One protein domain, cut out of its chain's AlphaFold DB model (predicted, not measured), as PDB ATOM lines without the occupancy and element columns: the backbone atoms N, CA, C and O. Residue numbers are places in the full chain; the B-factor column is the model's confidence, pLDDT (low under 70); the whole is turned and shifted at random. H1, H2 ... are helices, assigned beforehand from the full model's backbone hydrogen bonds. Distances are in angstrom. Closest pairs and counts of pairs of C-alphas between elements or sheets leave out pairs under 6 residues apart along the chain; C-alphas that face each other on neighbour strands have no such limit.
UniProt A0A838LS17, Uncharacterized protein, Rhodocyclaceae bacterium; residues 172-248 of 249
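This is residues 172 to 248 of the 249 residues of an uncharacterized protein of Rhodocyclaceae bacterium (UniProt A0A838LS17). Look first for a small, rounded cluster of four helices, in which the longest, H1, runs through the middle with H4 along one side of it and H2 beside its second half, while H3 crosses H1 on another side, away from H4. H1, H2 and H4 make a triangle of helices, H1 running opposite ways to the other two, and a long loop of residues 220 to 231 swings round the outside from H3 to H4. The printed part has 77 residues with four named helices, in the order H1, H2, H3, H4, and no named strand; its class is all helix. The whole is compact, with a radius of gyration of the C-alphas of 11.3 A, and the C-alphas span 28 by 24 by 22 A along their three main axes.

Begin with H1, residues 172 to 188: find C-alpha 172 at (282.724, 376.120, 332.633) and go along the helix to C-alpha 188 at (295.276, 360.453, 318.022), 24.8 A away. Next in length is H4, residues 232 to 246, which begins with C-alpha 232 at (285.684, 366.158, 312.579) and ends with C-alpha 246 at (288.117, 379.711, 328.461), 21.0 A from first to last C-alpha. H3, residues 209 to 219, measures 15.3 A between its first and last C-alphas. H2, residues 197 to 205, is the shortest, 12.2 A from C-alpha 197 to C-alpha 205.

Start at H1, which touches H2, H3 and H4. Look at Ala 176 and Ser 242: their C-alphas, the closest of H1 and H4, are 4.7 A apart, and these two helices touch with 21 pairs of C-alphas within 8 A. H1 and H4 run opposite ways at a shallow tilt of 32 degrees, only just short of steep. Move along H1 to residues 180 to 187, the part that alone touches H2; the closest C-alphas there are those of Leu 184 and Ala 197, 6.2 A apart. H1 and H2 form a helical hairpin, two helices that follow each other and run opposite ways, here at a shallow tilt of 23 degrees. With residues 177 to 181 alone H1 touches H3, and their lines are about perpendicular at 87 degrees; the closest C-alphas are those of Ile 181 and Ile 216, 6.5 A apart. Now go outward to H2, which touches H4 as well: the C-alphas of Tyr 205 and Gly 243 are their closest, at 4.5 A, and the two helices run the same way at a steep tilt of 41 degrees. H2 also touches H3, with the C-alphas of Ala 202 and Glu 209 closest at 5.3 A and the lines about perpendicular at 78 degrees. H3 and H4 are apart. The helix packing is part aligned, part crossed: 2 of the 5 pairs of helices that touch are at a shallow tilt. In the backbones of H1, H2, H3 and H4 you will find every O i to N i+4 pair within hydrogen-bond range.

The two C-alphas farthest apart are those of Arg 208 and Ala 229, at 31.1 A, while the first and last printed C-alphas, those of Leu 172 and Thr 248, are 10.3 A apart. The printed part has no cut. The link from H2 to H3 is tight, with 3 residues, that from H1 to H2 is short, with 8, and that from H3 to H4 is long, with 12. Look along this long link, residues 220 to 231, and you will find its C-alphas 11 to 17 A from the mean of the C-alphas. In the B-factor column the mean pLDDT of the printed part is 85.6, and 10 printed residues, 220 to 229, are under 70, which is low confidence.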
ATOM      1  N   LEU A 172     282.543 375.536 333.965       78.88
ATOM      2  CA  LEU A 172     282.724 376.120 332.633       78.88
ATOM      3  C   LEU A 172     284.154 375.910 332.126       78.88
ATOM      4  O   LEU A 172     284.348 375.555 330.963       78.88
ATOM      5  N   VAL A 173     285.143 376.050 333.012       84.44
ATOM      6  CA  VAL A 173     286.554 375.776 332.704       84.44
ATOM      7  C   VAL A 173     286.738 374.287 332.402       84.44
ATOM      8  O   VAL A 173     287.371 373.933 331.409       84.44
ATOM      9  N   ARG A 174     286.093 373.408 333.180       85.31
ATOM     10  CA  ARG A 174     286.091 371.958 332.941       85.31
ATOM     11  C   ARG A 174     285.518 371.589 331.569       85.31
ATOM     12  O   ARG A 174     286.187 370.900 330.806       85.31
ATOM     13  N   LYS A 175     284.332 372.103 331.216       85.56
ATOM     14  CA  LYS A 175     283.721 371.884 329.887       85.56
ATOM     15  C   LYS A 175     284.600 372.396 328.747       85.56
ATOM     16  O   LYS A 175     284.638 371.797 327.673       85.56
ATOM     17  N   ALA A 176     285.306 373.503 328.964       88.44
ATOM     18  CA  ALA A 176     286.215 374.023 327.958       88.44
ATOM     19  C   ALA A 176     287.428 373.102 327.754       88.44
ATOM     20  O   ALA A 176     287.811 372.862 326.608       88.44
ATOM     21  N   ILE A 177     287.992 372.543 328.827       90.69
ATOM     22  CA  ILE A 177     289.091 371.569 328.746       90.69
ATOM     23  C   ILE A 177     288.619 370.255 328.101       90.69
ATOM     24  O   ILE A 177     289.318 369.723 327.243       90.69
ATOM     25  N   GLU A 178     287.404 369.779 328.392       90.50
ATOM     26  CA  GLU A 178     286.818 368.587 327.743       90.50
ATOM     27  C   GLU A 178     286.808 368.682 326.215       90.50
ATOM     28  O   GLU A 178     287.122 367.714 325.519       90.50
ATOM     29  N   ALA A 179     286.470 369.857 325.676       91.62
ATOM     30  CA  ALA A 179     286.480 370.093 324.236       91.62
ATOM     31  C   ALA A 179     287.900 370.043 323.638       91.62
ATOM     32  O   ALA A 179     288.069 369.548 322.522       91.62
ATOM     33  N   ALA A 180     288.919 370.492 324.381       93.44
ATOM     34  CA  ALA A 180     290.321 370.365 323.981       93.44
ATOM     35  C   ALA A 180     290.786 368.902 323.994       93.44
ATOM     36  O   ALA A 180     291.370 368.440 323.014       93.44
ATOM     37  N   ILE A 181     290.475 368.151 325.058       93.12
ATOM     38  CA  ILE A 181     290.824 366.724 325.155       93.12
ATOM     39  C   ILE A 181     290.142 365.921 324.048       93.12
ATOM     40  O   ILE A 181     290.786 365.082 323.422       93.12
ATOM     41  N   ARG A 182     288.873 366.214 323.733       92.44
ATOM     42  CA  ARG A 182     288.163 365.554 322.628       92.44
ATOM     43  C   ARG A 182     288.856 365.777 321.288       92.44
ATOM     44  O   ARG A 182     289.005 364.830 320.523       92.44
ATOM     45  N   TYR A 183     289.277 367.011 321.013       94.12
ATOM     46  CA  TYR A 183     290.029 367.332 319.800       94.12
ATOM     47  C   TYR A 183     291.333 366.531 319.725       94.12
ATOM     48  O   TYR A 183     291.585 365.872 318.721       94.12
ATOM     49  N   LEU A 184     292.113 366.519 320.810       93.56
ATOM     50  CA  LEU A 184     293.386 365.800 320.889       93.56
ATOM     51  C   LEU A 184     293.208 364.286 320.710       93.56
ATOM     52  O   LEU A 184     293.946 363.674 319.946       93.56
ATOM     53  N   GLN A 185     292.192 363.688 321.340       90.50
ATOM     54  CA  GLN A 185     291.864 362.271 321.154       90.50
ATOM     55  C   GLN A 185     291.490 361.954 319.706       90.50
ATOM     56  O   GLN A 185     291.928 360.947 319.169       90.50
ATOM     57  N   TRP A 186     290.719 362.818 319.043       91.69
ATOM     58  CA  TRP A 186     290.330 362.598 317.648       91.69
ATOM     59  C   TRP A 186     291.497 362.744 316.674       91.69
ATOM     60  O   TRP A 186     291.483 362.105 315.622       91.69
ATOM     61  N   VAL A 187     292.509 363.541 317.021       91.56
ATOM     62  CA  VAL A 187     293.780 363.561 316.289       91.56
ATOM     63  C   VAL A 187     294.528 362.241 316.481       91.56
ATOM     64  O   VAL A 187     294.937 361.633 315.495       91.56
ATOM     65  N   THR A 188     294.640 361.750 317.719       88.88
ATOM     66  CA  THR A 188     295.276 360.453 318.022       88.88
ATOM     67  C   THR A 188     294.562 359.277 317.347       88.88
ATOM     68  O   THR A 188     295.217 358.387 316.813       88.88
ATOM     69  N   ASP A 189     293.228 359.302 317.296       86.88
ATOM     70  CA  ASP A 189     292.385 358.310 316.613       86.88
ATOM     71  C   ASP A 189     292.471 358.394 315.073       86.88
ATOM     72  O   ASP A 189     291.822 357.612 314.375       86.88
ATOM     73  N   GLY A 190     293.186 359.379 314.520       88.88
ATOM     74  CA  GLY A 190     293.294 359.605 313.076       88.88
ATOM     75  C   GLY A 190     292.030 360.177 312.419       88.88
ATOM     76  O   GLY A 190     291.931 360.199 311.194       88.88
ATOM     77  N   LYS A 191     291.057 360.655 313.206       89.62
ATOM     78  CA  LYS A 191     289.805 361.269 312.714       89.62
ATOM     79  C   LYS A 191     289.984 362.738 312.327       89.62
ATOM     80  O   LYS A 191     289.195 363.262 311.544       89.62
ATOM     81  N   ILE A 192     290.988 363.404 312.894       92.19
ATOM     82  CA  ILE A 192     291.407 364.770 312.558       92.19
ATOM     83  C   ILE A 192     292.894 364.732 312.212       92.19
ATOM     84  O   ILE A 192     293.693 364.158 312.945       92.19
ATOM     85  N   THR A 193     293.287 365.370 311.114       94.69
ATOM     86  CA  THR A 193     294.699 365.499 310.743       94.69
ATOM     87  C   THR A 193     295.259 366.815 311.276       94.69
ATOM     88  O   THR A 193     295.008 367.873 310.705       94.69
ATOM     89  N   ASP A 194     296.028 366.751 312.363       92.69
ATOM     90  CA  ASP A 194     296.774 367.888 312.916       92.69
ATOM     91  C   ASP A 194     298.115 367.406 313.491       92.69
ATOM     92  O   ASP A 194     298.165 366.777 314.546       92.69
ATOM     93  N   GLY A 195     299.212 367.699 312.789       90.50
ATOM     94  CA  GLY A 195     300.556 367.258 313.178       90.50
ATOM     95  C   GLY A 195     301.112 367.936 314.434       90.50
ATOM     96  O   GLY A 195     302.094 367.449 314.984       90.50
ATOM     97  N   ASN A 196     300.494 369.028 314.899       93.88
ATOM     98  CA  ASN A 196     300.941 369.807 316.057       93.88
ATOM     99  C   ASN A 196     299.786 370.078 317.036       93.88
ATOM    100  O   ASN A 196     299.708 371.149 317.636       93.88
ATOM    101  N   ALA A 197     298.886 369.110 317.224       93.50
ATOM    102  CA  ALA A 197     297.622 369.316 317.935       93.50
ATOM    103  C   ALA A 197     297.752 369.906 319.352       93.50
ATOM    104  O   ALA A 197     296.917 370.716 319.755       93.50
ATOM    105  N   VAL A 198     298.810 369.565 320.098       94.50
ATOM    106  CA  VAL A 198     299.087 370.163 321.419       94.50
ATOM    107  C   VAL A 198     299.355 371.667 321.302       94.50
ATOM    108  O   VAL A 198     298.772 372.449 322.053       94.50
ATOM    109  N   ALA A 199     300.173 372.082 320.332       93.50
ATOM    110  CA  ALA A 199     300.455 373.489 320.061       93.50
ATOM    111  C   ALA A 199     299.208 374.225 319.541       93.50
ATOM    112  O   ALA A 199     298.930 375.346 319.967       93.50
ATOM    113  N   THR A 200     298.404 373.574 318.690       95.94
ATOM    114  CA  THR A 200     297.119 374.108 318.205       95.94
ATOM    115  C   THR A 200     296.172 374.425 319.364       95.94
ATOM    116  O   THR A 200     295.584 375.508 319.415       95.94
ATOM    117  N   VAL A 201     296.034 373.504 320.322       96.00
ATOM    118  CA  VAL A 201     295.212 373.719 321.521       96.00
ATOM    119  C   VAL A 201     295.808 374.817 322.404       96.00
ATOM    120  O   VAL A 201     295.071 375.698 322.853       96.00
ATOM    121  N   ALA A 202     297.124 374.807 322.624       93.88
ATOM    122  CA  ALA A 202     297.809 375.806 323.442       93.88
ATOM    123  C   ALA A 202     297.575 377.233 322.912       93.88
ATOM    124  O   ALA A 202     297.181 378.122 323.673       93.88
ATOM    125  N   ASP A 203     297.712 377.439 321.598       95.12
ATOM    126  CA  ASP A 203     297.446 378.732 320.964       95.12
ATOM    127  C   ASP A 203     295.967 379.138 321.061       95.12
ATOM    128  O   ASP A 203     295.646 380.284 321.407       95.12
ATOM    129  N   GLN A 204     295.054 378.194 320.817       94.94
ATOM    130  CA  GLN A 204     293.620 378.468 320.839       94.94
ATOM    131  C   GLN A 204     293.136 378.901 322.234       94.94
ATOM    132  O   GLN A 204     292.323 379.828 322.346       94.94
ATOM    133  N   TYR A 205     293.665 378.272 323.285       94.69
ATOM    134  CA  TYR A 205     293.314 378.536 324.684       94.69
ATOM    135  C   TYR A 205     294.204 379.606 325.336       94.69
ATOM    136  O   TYR A 205     293.897 380.052 326.438       94.69
ATOM    137  N   LYS A 206     295.261 380.065 324.646       94.25
ATOM    138  CA  LYS A 206     296.279 381.008 325.148       94.25
ATOM    139  C   LYS A 206     296.931 380.537 326.450       94.25
ATOM    140  O   LYS A 206     297.120 381.302 327.390       94.25
ATOM    141  N   VAL A 207     297.304 379.263 326.462       90.06
ATOM    142  CA  VAL A 207     298.055 378.612 327.542       90.06
ATOM    143  C   VAL A 207     299.372 378.057 326.998       90.06
ATOM    144  O   VAL A 207     299.588 378.015 325.791       90.06
ATOM    145  N   ARG A 208     300.279 377.630 327.882       90.81
ATOM    146  CA  ARG A 208     301.510 376.934 327.472       90.81
ATOM    147  C   ARG A 208     301.201 375.487 327.082       90.81
ATOM    148  O   ARG A 208     300.293 374.893 327.656       90.81
ATOM    149  N   GLU A 209     302.004 374.890 326.200       89.56
ATOM    150  CA  GLU A 209     301.875 373.463 325.856       89.56
ATOM    151  C   GLU A 209     301.948 372.548 327.086       89.56
ATOM    152  O   GLU A 209     301.190 371.586 327.168       89.56
ATOM    153  N   ASP A 210     302.773 372.882 328.082       82.19
ATOM    154  CA  ASP A 210     302.852 372.134 329.346       82.19
ATOM    155  C   ASP A 210     301.509 372.081 330.085       82.19
ATOM    156  O   ASP A 210     301.185 371.078 330.714       82.19
ATOM    157  N   ALA A 211     300.702 373.144 329.994       86.06
ATOM    158  CA  ALA A 211     299.369 373.160 330.592       86.06
ATOM    159  C   ALA A 211     298.423 372.207 329.849       86.06
ATOM    160  O   ALA A 211     297.656 371.490 330.483       86.06
ATOM    161  N   VAL A 212     298.524 372.150 328.517       89.62
ATOM    162  CA  VAL A 212     297.751 371.214 327.687       89.62
ATOM    163  C   VAL A 212     298.155 369.768 327.971       89.62
ATOM    164  O   VAL A 212     297.286 368.911 328.098       89.62
ATOM    165  N   ARG A 213     299.455 369.491 328.131       87.88
ATOM    166  CA  ARG A 213     299.954 368.169 328.545       87.88
ATOM    167  C   ARG A 213     299.427 367.789 329.926       87.88
ATOM    168  O   ARG A 213     298.868 366.712 330.070       87.88
ATOM    169  N   GLY A 214     299.448 368.726 330.874       83.62
ATOM    170  CA  GLY A 214     298.822 368.538 332.182       83.62
ATOM    171  C   GLY A 214     297.320 368.240 332.104       83.62
ATOM    172  O   GLY A 214     296.818 367.449 332.896       83.62
ATOM    173  N   TRP A 215     296.591 368.810 331.135       88.75
ATOM    174  CA  TRP A 215     295.190 368.446 330.896       88.75
ATOM    175  C   TRP A 215     295.042 367.022 330.361       88.75
ATOM    176  O   TRP A 215     294.140 366.320 330.805       88.75
ATOM    177  N   ILE A 216     295.898 366.591 329.428       85.25
ATOM    178  CA  ILE A 216     295.905 365.215 328.898       85.25
ATOM    179  C   ILE A 216     296.168 364.224 330.033       85.25
ATOM    180  O   ILE A 216     295.424 363.254 330.189       85.25
ATOM    181  N   ASP A 217     297.172 364.505 330.860       79.81
ATOM    182  CA  ASP A 217     297.534 363.671 332.003       79.81
ATOM    183  C   ASP A 217     296.380 363.611 333.016       79.81
ATOM    184  O   ASP A 217     295.975 362.529 333.434       79.81
ATOM    185  N   ALA A 218     295.754 364.754 333.327       73.88
ATOM    186  CA  ALA A 218     294.591 364.822 334.217       73.88
ATOM    187  C   ALA A 218     293.340 364.111 333.658       73.88
ATOM    188  O   ALA A 218     292.464 363.699 334.424       73.88
ATOM    189  N   TRP A 219     293.230 363.973 332.333       74.00
ATOM    190  CA  TRP A 219     292.118 363.281 331.670       74.00
ATOM    191  C   TRP A 219     292.392 361.806 331.366       74.00
ATOM    192  O   TRP A 219     291.482 361.088 330.942       74.00
ATOM    193  N   SER A 220     293.620 361.341 331.592       61.94
ATOM    194  CA  SER A 220     294.022 359.958 331.363       61.94
ATOM    195  C   SER A 220     293.289 359.040 332.347       61.94
ATOM    196  O   SER A 220     293.544 359.060 333.546       61.94
ATOM    197  N   GLY A 221     292.324 358.264 331.840       53.34
ATOM    198  CA  GLY A 221     291.463 357.376 332.636       53.34
ATOM    199  C   GLY A 221     290.011 357.844 332.804       53.34
ATOM    200  O   GLY A 221     289.194 357.077 333.306       53.34
ATOM    201  N   ASN A 222     289.656 359.050 332.342       58.25
ATOM    202  CA  ASN A 222     288.269 359.520 332.297       58.25
ATOM    203  C   ASN A 222     287.681 359.314 330.892       58.25
ATOM    204  O   ASN A 222     288.237 359.792 329.900       58.25
ATOM    205  N   SER A 223     286.533 358.638 330.790       56.12
ATOM    206  CA  SER A 223     285.821 358.521 329.515       56.12
ATOM    207  C   SER A 223     285.157 359.856 329.161       56.12
ATOM    208  O   SER A 223     284.405 360.437 329.943       56.12
ATOM    209  N   LEU A 224     285.436 360.376 327.964       66.75
ATOM    210  CA  LEU A 224     284.610 361.442 327.404       66.75
ATOM    211  C   LEU A 224     283.272 360.836 326.982       66.75
ATOM    212  O   LEU A 224     283.241 359.765 326.376       66.75
ATOM    213  N   ALA A 225     282.171 361.537 327.260       59.38
ATOM    214  CA  ALA A 225     280.848 361.121 326.807       59.38
ATOM    215  C   ALA A 225     280.866 360.821 325.297       59.38
ATOM    216  O   ALA A 225     281.312 361.654 324.493       59.38
ATOM    217  N   SER A 226     280.396 359.628 324.918       52.88
ATOM    218  CA  SER A 226     280.384 359.202 323.522       52.88
ATOM    219  C   SER A 226     279.453 360.115 322.727       52.88
ATOM    220  O   SER A 226     278.264 360.201 323.022       52.88
ATOM    221  N   ASN A 227     279.986 360.795 321.714       59.44
ATOM    222  CA  ASN A 227     279.207 361.638 320.811       59.44
ATOM    223  C   ASN A 227     279.363 361.112 319.382       59.44
ATOM    224  O   ASN A 227     279.948 361.773 318.525       59.44
ATOM    225  N   ALA A 228     278.858 359.897 319.150       55.41
ATOM    226  CA  ALA A 228     278.992 359.155 317.893       55.41
ATOM    227  C   ALA A 228     278.424 359.882 316.653       55.41
ATOM    228  O   ALA A 228     278.705 359.479 315.531       55.41
ATOM    229  N   ALA A 229     277.659 360.964 316.842       69.38
ATOM    230  CA  ALA A 229     277.065 361.764 315.771       69.38
ATOM    231  C   ALA A 229     277.883 363.007 315.344       69.38
ATOM    232  O   ALA A 229     277.472 363.702 314.417       69.38
ATOM    233  N   LEU A 230     279.000 363.339 316.009       79.31
ATOM    234  CA  LEU A 230     279.814 364.509 315.637       79.31
ATOM    235  C   LEU A 230     280.695 364.221 314.414       79.31
ATOM    236  O   LEU A 230     281.190 363.109 314.246       79.31
ATOM    237  N   ARG A 231     280.941 365.236 313.577       88.25
ATOM    238  CA  ARG A 231     281.936 365.170 312.492       88.25
ATOM    239  C   ARG A 231     283.247 365.843 312.923       88.25
ATOM    240  O   ARG A 231     283.213 366.698 313.812       88.25
ATOM    241  N   PRO A 232     284.390 365.530 312.280       88.06
ATOM    242  CA  PRO A 232     285.684 366.158 312.579       88.06
ATOM    243  C   PRO A 232     285.630 367.695 312.646       88.06
ATOM    244  O   PRO A 232     286.122 368.299 313.602       88.06
ATOM    245  N   ASP A 233     284.929 368.325 311.700       88.81
ATOM    246  CA  ASP A 233     284.748 369.782 311.657       88.81
ATOM    247  C   ASP A 233     283.960 370.331 312.852       88.81
ATOM    248  O   ASP A 233     284.231 371.438 313.326       88.81
ATOM    249  N   ASP A 234     282.987 369.566 313.355       89.62
ATOM    250  CA  ASP A 234     282.168 369.963 314.497       89.62
ATOM    251  C   ASP A 234     283.013 369.942 315.782       89.62
ATOM    252  O   ASP A 234     282.931 370.871 316.587       89.62
ATOM    253  N   VAL A 235     283.897 368.947 315.937       90.25
ATOM    254  CA  VAL A 235     284.846 368.848 317.064       90.25
ATOM    255  C   VAL A 235     285.877 369.980 317.022       90.25
ATOM    256  O   VAL A 235     286.086 370.661 318.028       90.25
ATOM    257  N   ALA A 236     286.467 370.253 315.855       90.81
ATOM    258  CA  ALA A 236     287.405 371.363 315.685       90.81
ATOM    259  C   ALA A 236     286.740 372.728 315.949       90.81
ATOM    260  O   ALA A 236     287.332 373.617 316.570       90.81
ATOM    261  N   ARG A 237     285.485 372.905 315.515       92.06
ATOM    262  CA  ARG A 237     284.700 374.117 315.787       92.06
ATOM    263  C   ARG A 237     284.384 374.264 317.274       92.06
ATOM    264  O   ARG A 237     284.538 375.365 317.802       92.06
ATOM    265  N   GLN A 238     283.972 373.186 317.940       92.00
ATOM    266  CA  GLN A 238     283.703 373.184 319.380       92.00
ATOM    267  C   GLN A 238     284.945 373.592 320.173       92.00
ATOM    268  O   GLN A 238     284.843 374.526 320.963       92.00
ATOM    269  N   MET A 239     286.110 372.998 319.882       94.88
ATOM    270  CA  MET A 239     287.396 373.340 320.509       94.88
ATOM    271  C   MET A 239     287.747 374.832 320.350       94.88
ATOM    272  O   MET A 239     288.198 375.497 321.286       94.88
ATOM    273  N   LYS A 240     287.458 375.421 319.181       93.69
ATOM    274  CA  LYS A 240     287.657 376.863 318.962       93.69
ATOM    275  C   LYS A 240     286.704 377.728 319.787       93.69
ATOM    276  O   LYS A 240     287.122 378.767 320.300       93.69
ATOM    277  N   ILE A 241     285.430 377.346 319.890       91.50
ATOM    278  CA  ILE A 241     284.422 378.079 320.676       91.50
ATOM    279  C   ILE A 241     284.779 378.029 322.162       91.50
ATOM    280  O   ILE A 241     284.841 379.077 322.807       91.50
ATOM    281  N   SER A 242     285.089 376.843 322.683       91.50
ATOM    282  CA  SER A 242     285.487 376.653 324.078       91.50
ATOM    283  C   SER A 242     286.777 377.386 324.417       91.50
ATOM    284  O   SER A 242     286.849 377.993 325.477       91.50
ATOM    285  N   GLY A 243     287.763 377.426 323.515       91.00
ATOM    286  CA  GLY A 243     288.974 378.223 323.730       91.00
ATOM    287  C   GLY A 243     288.682 379.722 323.871       91.00
ATOM    288  O   GLY A 243     289.307 380.401 324.679       91.00
ATOM    289  N   ARG A 244     287.680 380.264 323.156       90.88
ATOM    290  CA  ARG A 244     287.257 381.664 323.365       90.88
ATOM    291  C   ARG A 244     286.628 381.862 324.739       90.88
ATOM    292  O   ARG A 244     286.958 382.845 325.389       90.88
ATOM    293  N   GLN A 245     285.760 380.939 325.151       87.25
ATOM    294  CA  GLN A 245     285.086 380.975 326.452       87.25
ATOM    295  C   GLN A 245     286.085 380.827 327.604       87.25
ATOM    296  O   GLN A 245     286.018 381.581 328.563       87.25
ATOM    297  N   TYR A 246     287.059 379.925 327.474       88.69
ATOM    298  CA  TYR A 246     288.117 379.711 328.461       88.69
ATOM    299  C   TYR A 246     288.893 380.996 328.761       88.69
ATOM    300  O   TYR A 246     289.166 381.295 329.909       88.69
ATOM    301  N   ARG A 247     289.193 381.799 327.735       87.00
ATOM    302  CA  ARG A 247     289.932 383.066 327.887       87.00
ATOM    303  C   ARG A 247     289.131 384.180 328.563       87.00
ATOM    304  O   ARG A 247     289.693 385.231 328.852       87.00
ATOM    305  N   THR A 248     287.826 383.988 328.731       80.69
ATOM    306  CA  THR A 248     286.924 384.945 329.391       80.69
ATOM    307  C   THR A 248     286.528 384.517 330.804       80.69
ATOM    308  O   THR A 248     285.757 385.231 331.442       80.69
TER     309      THR A 248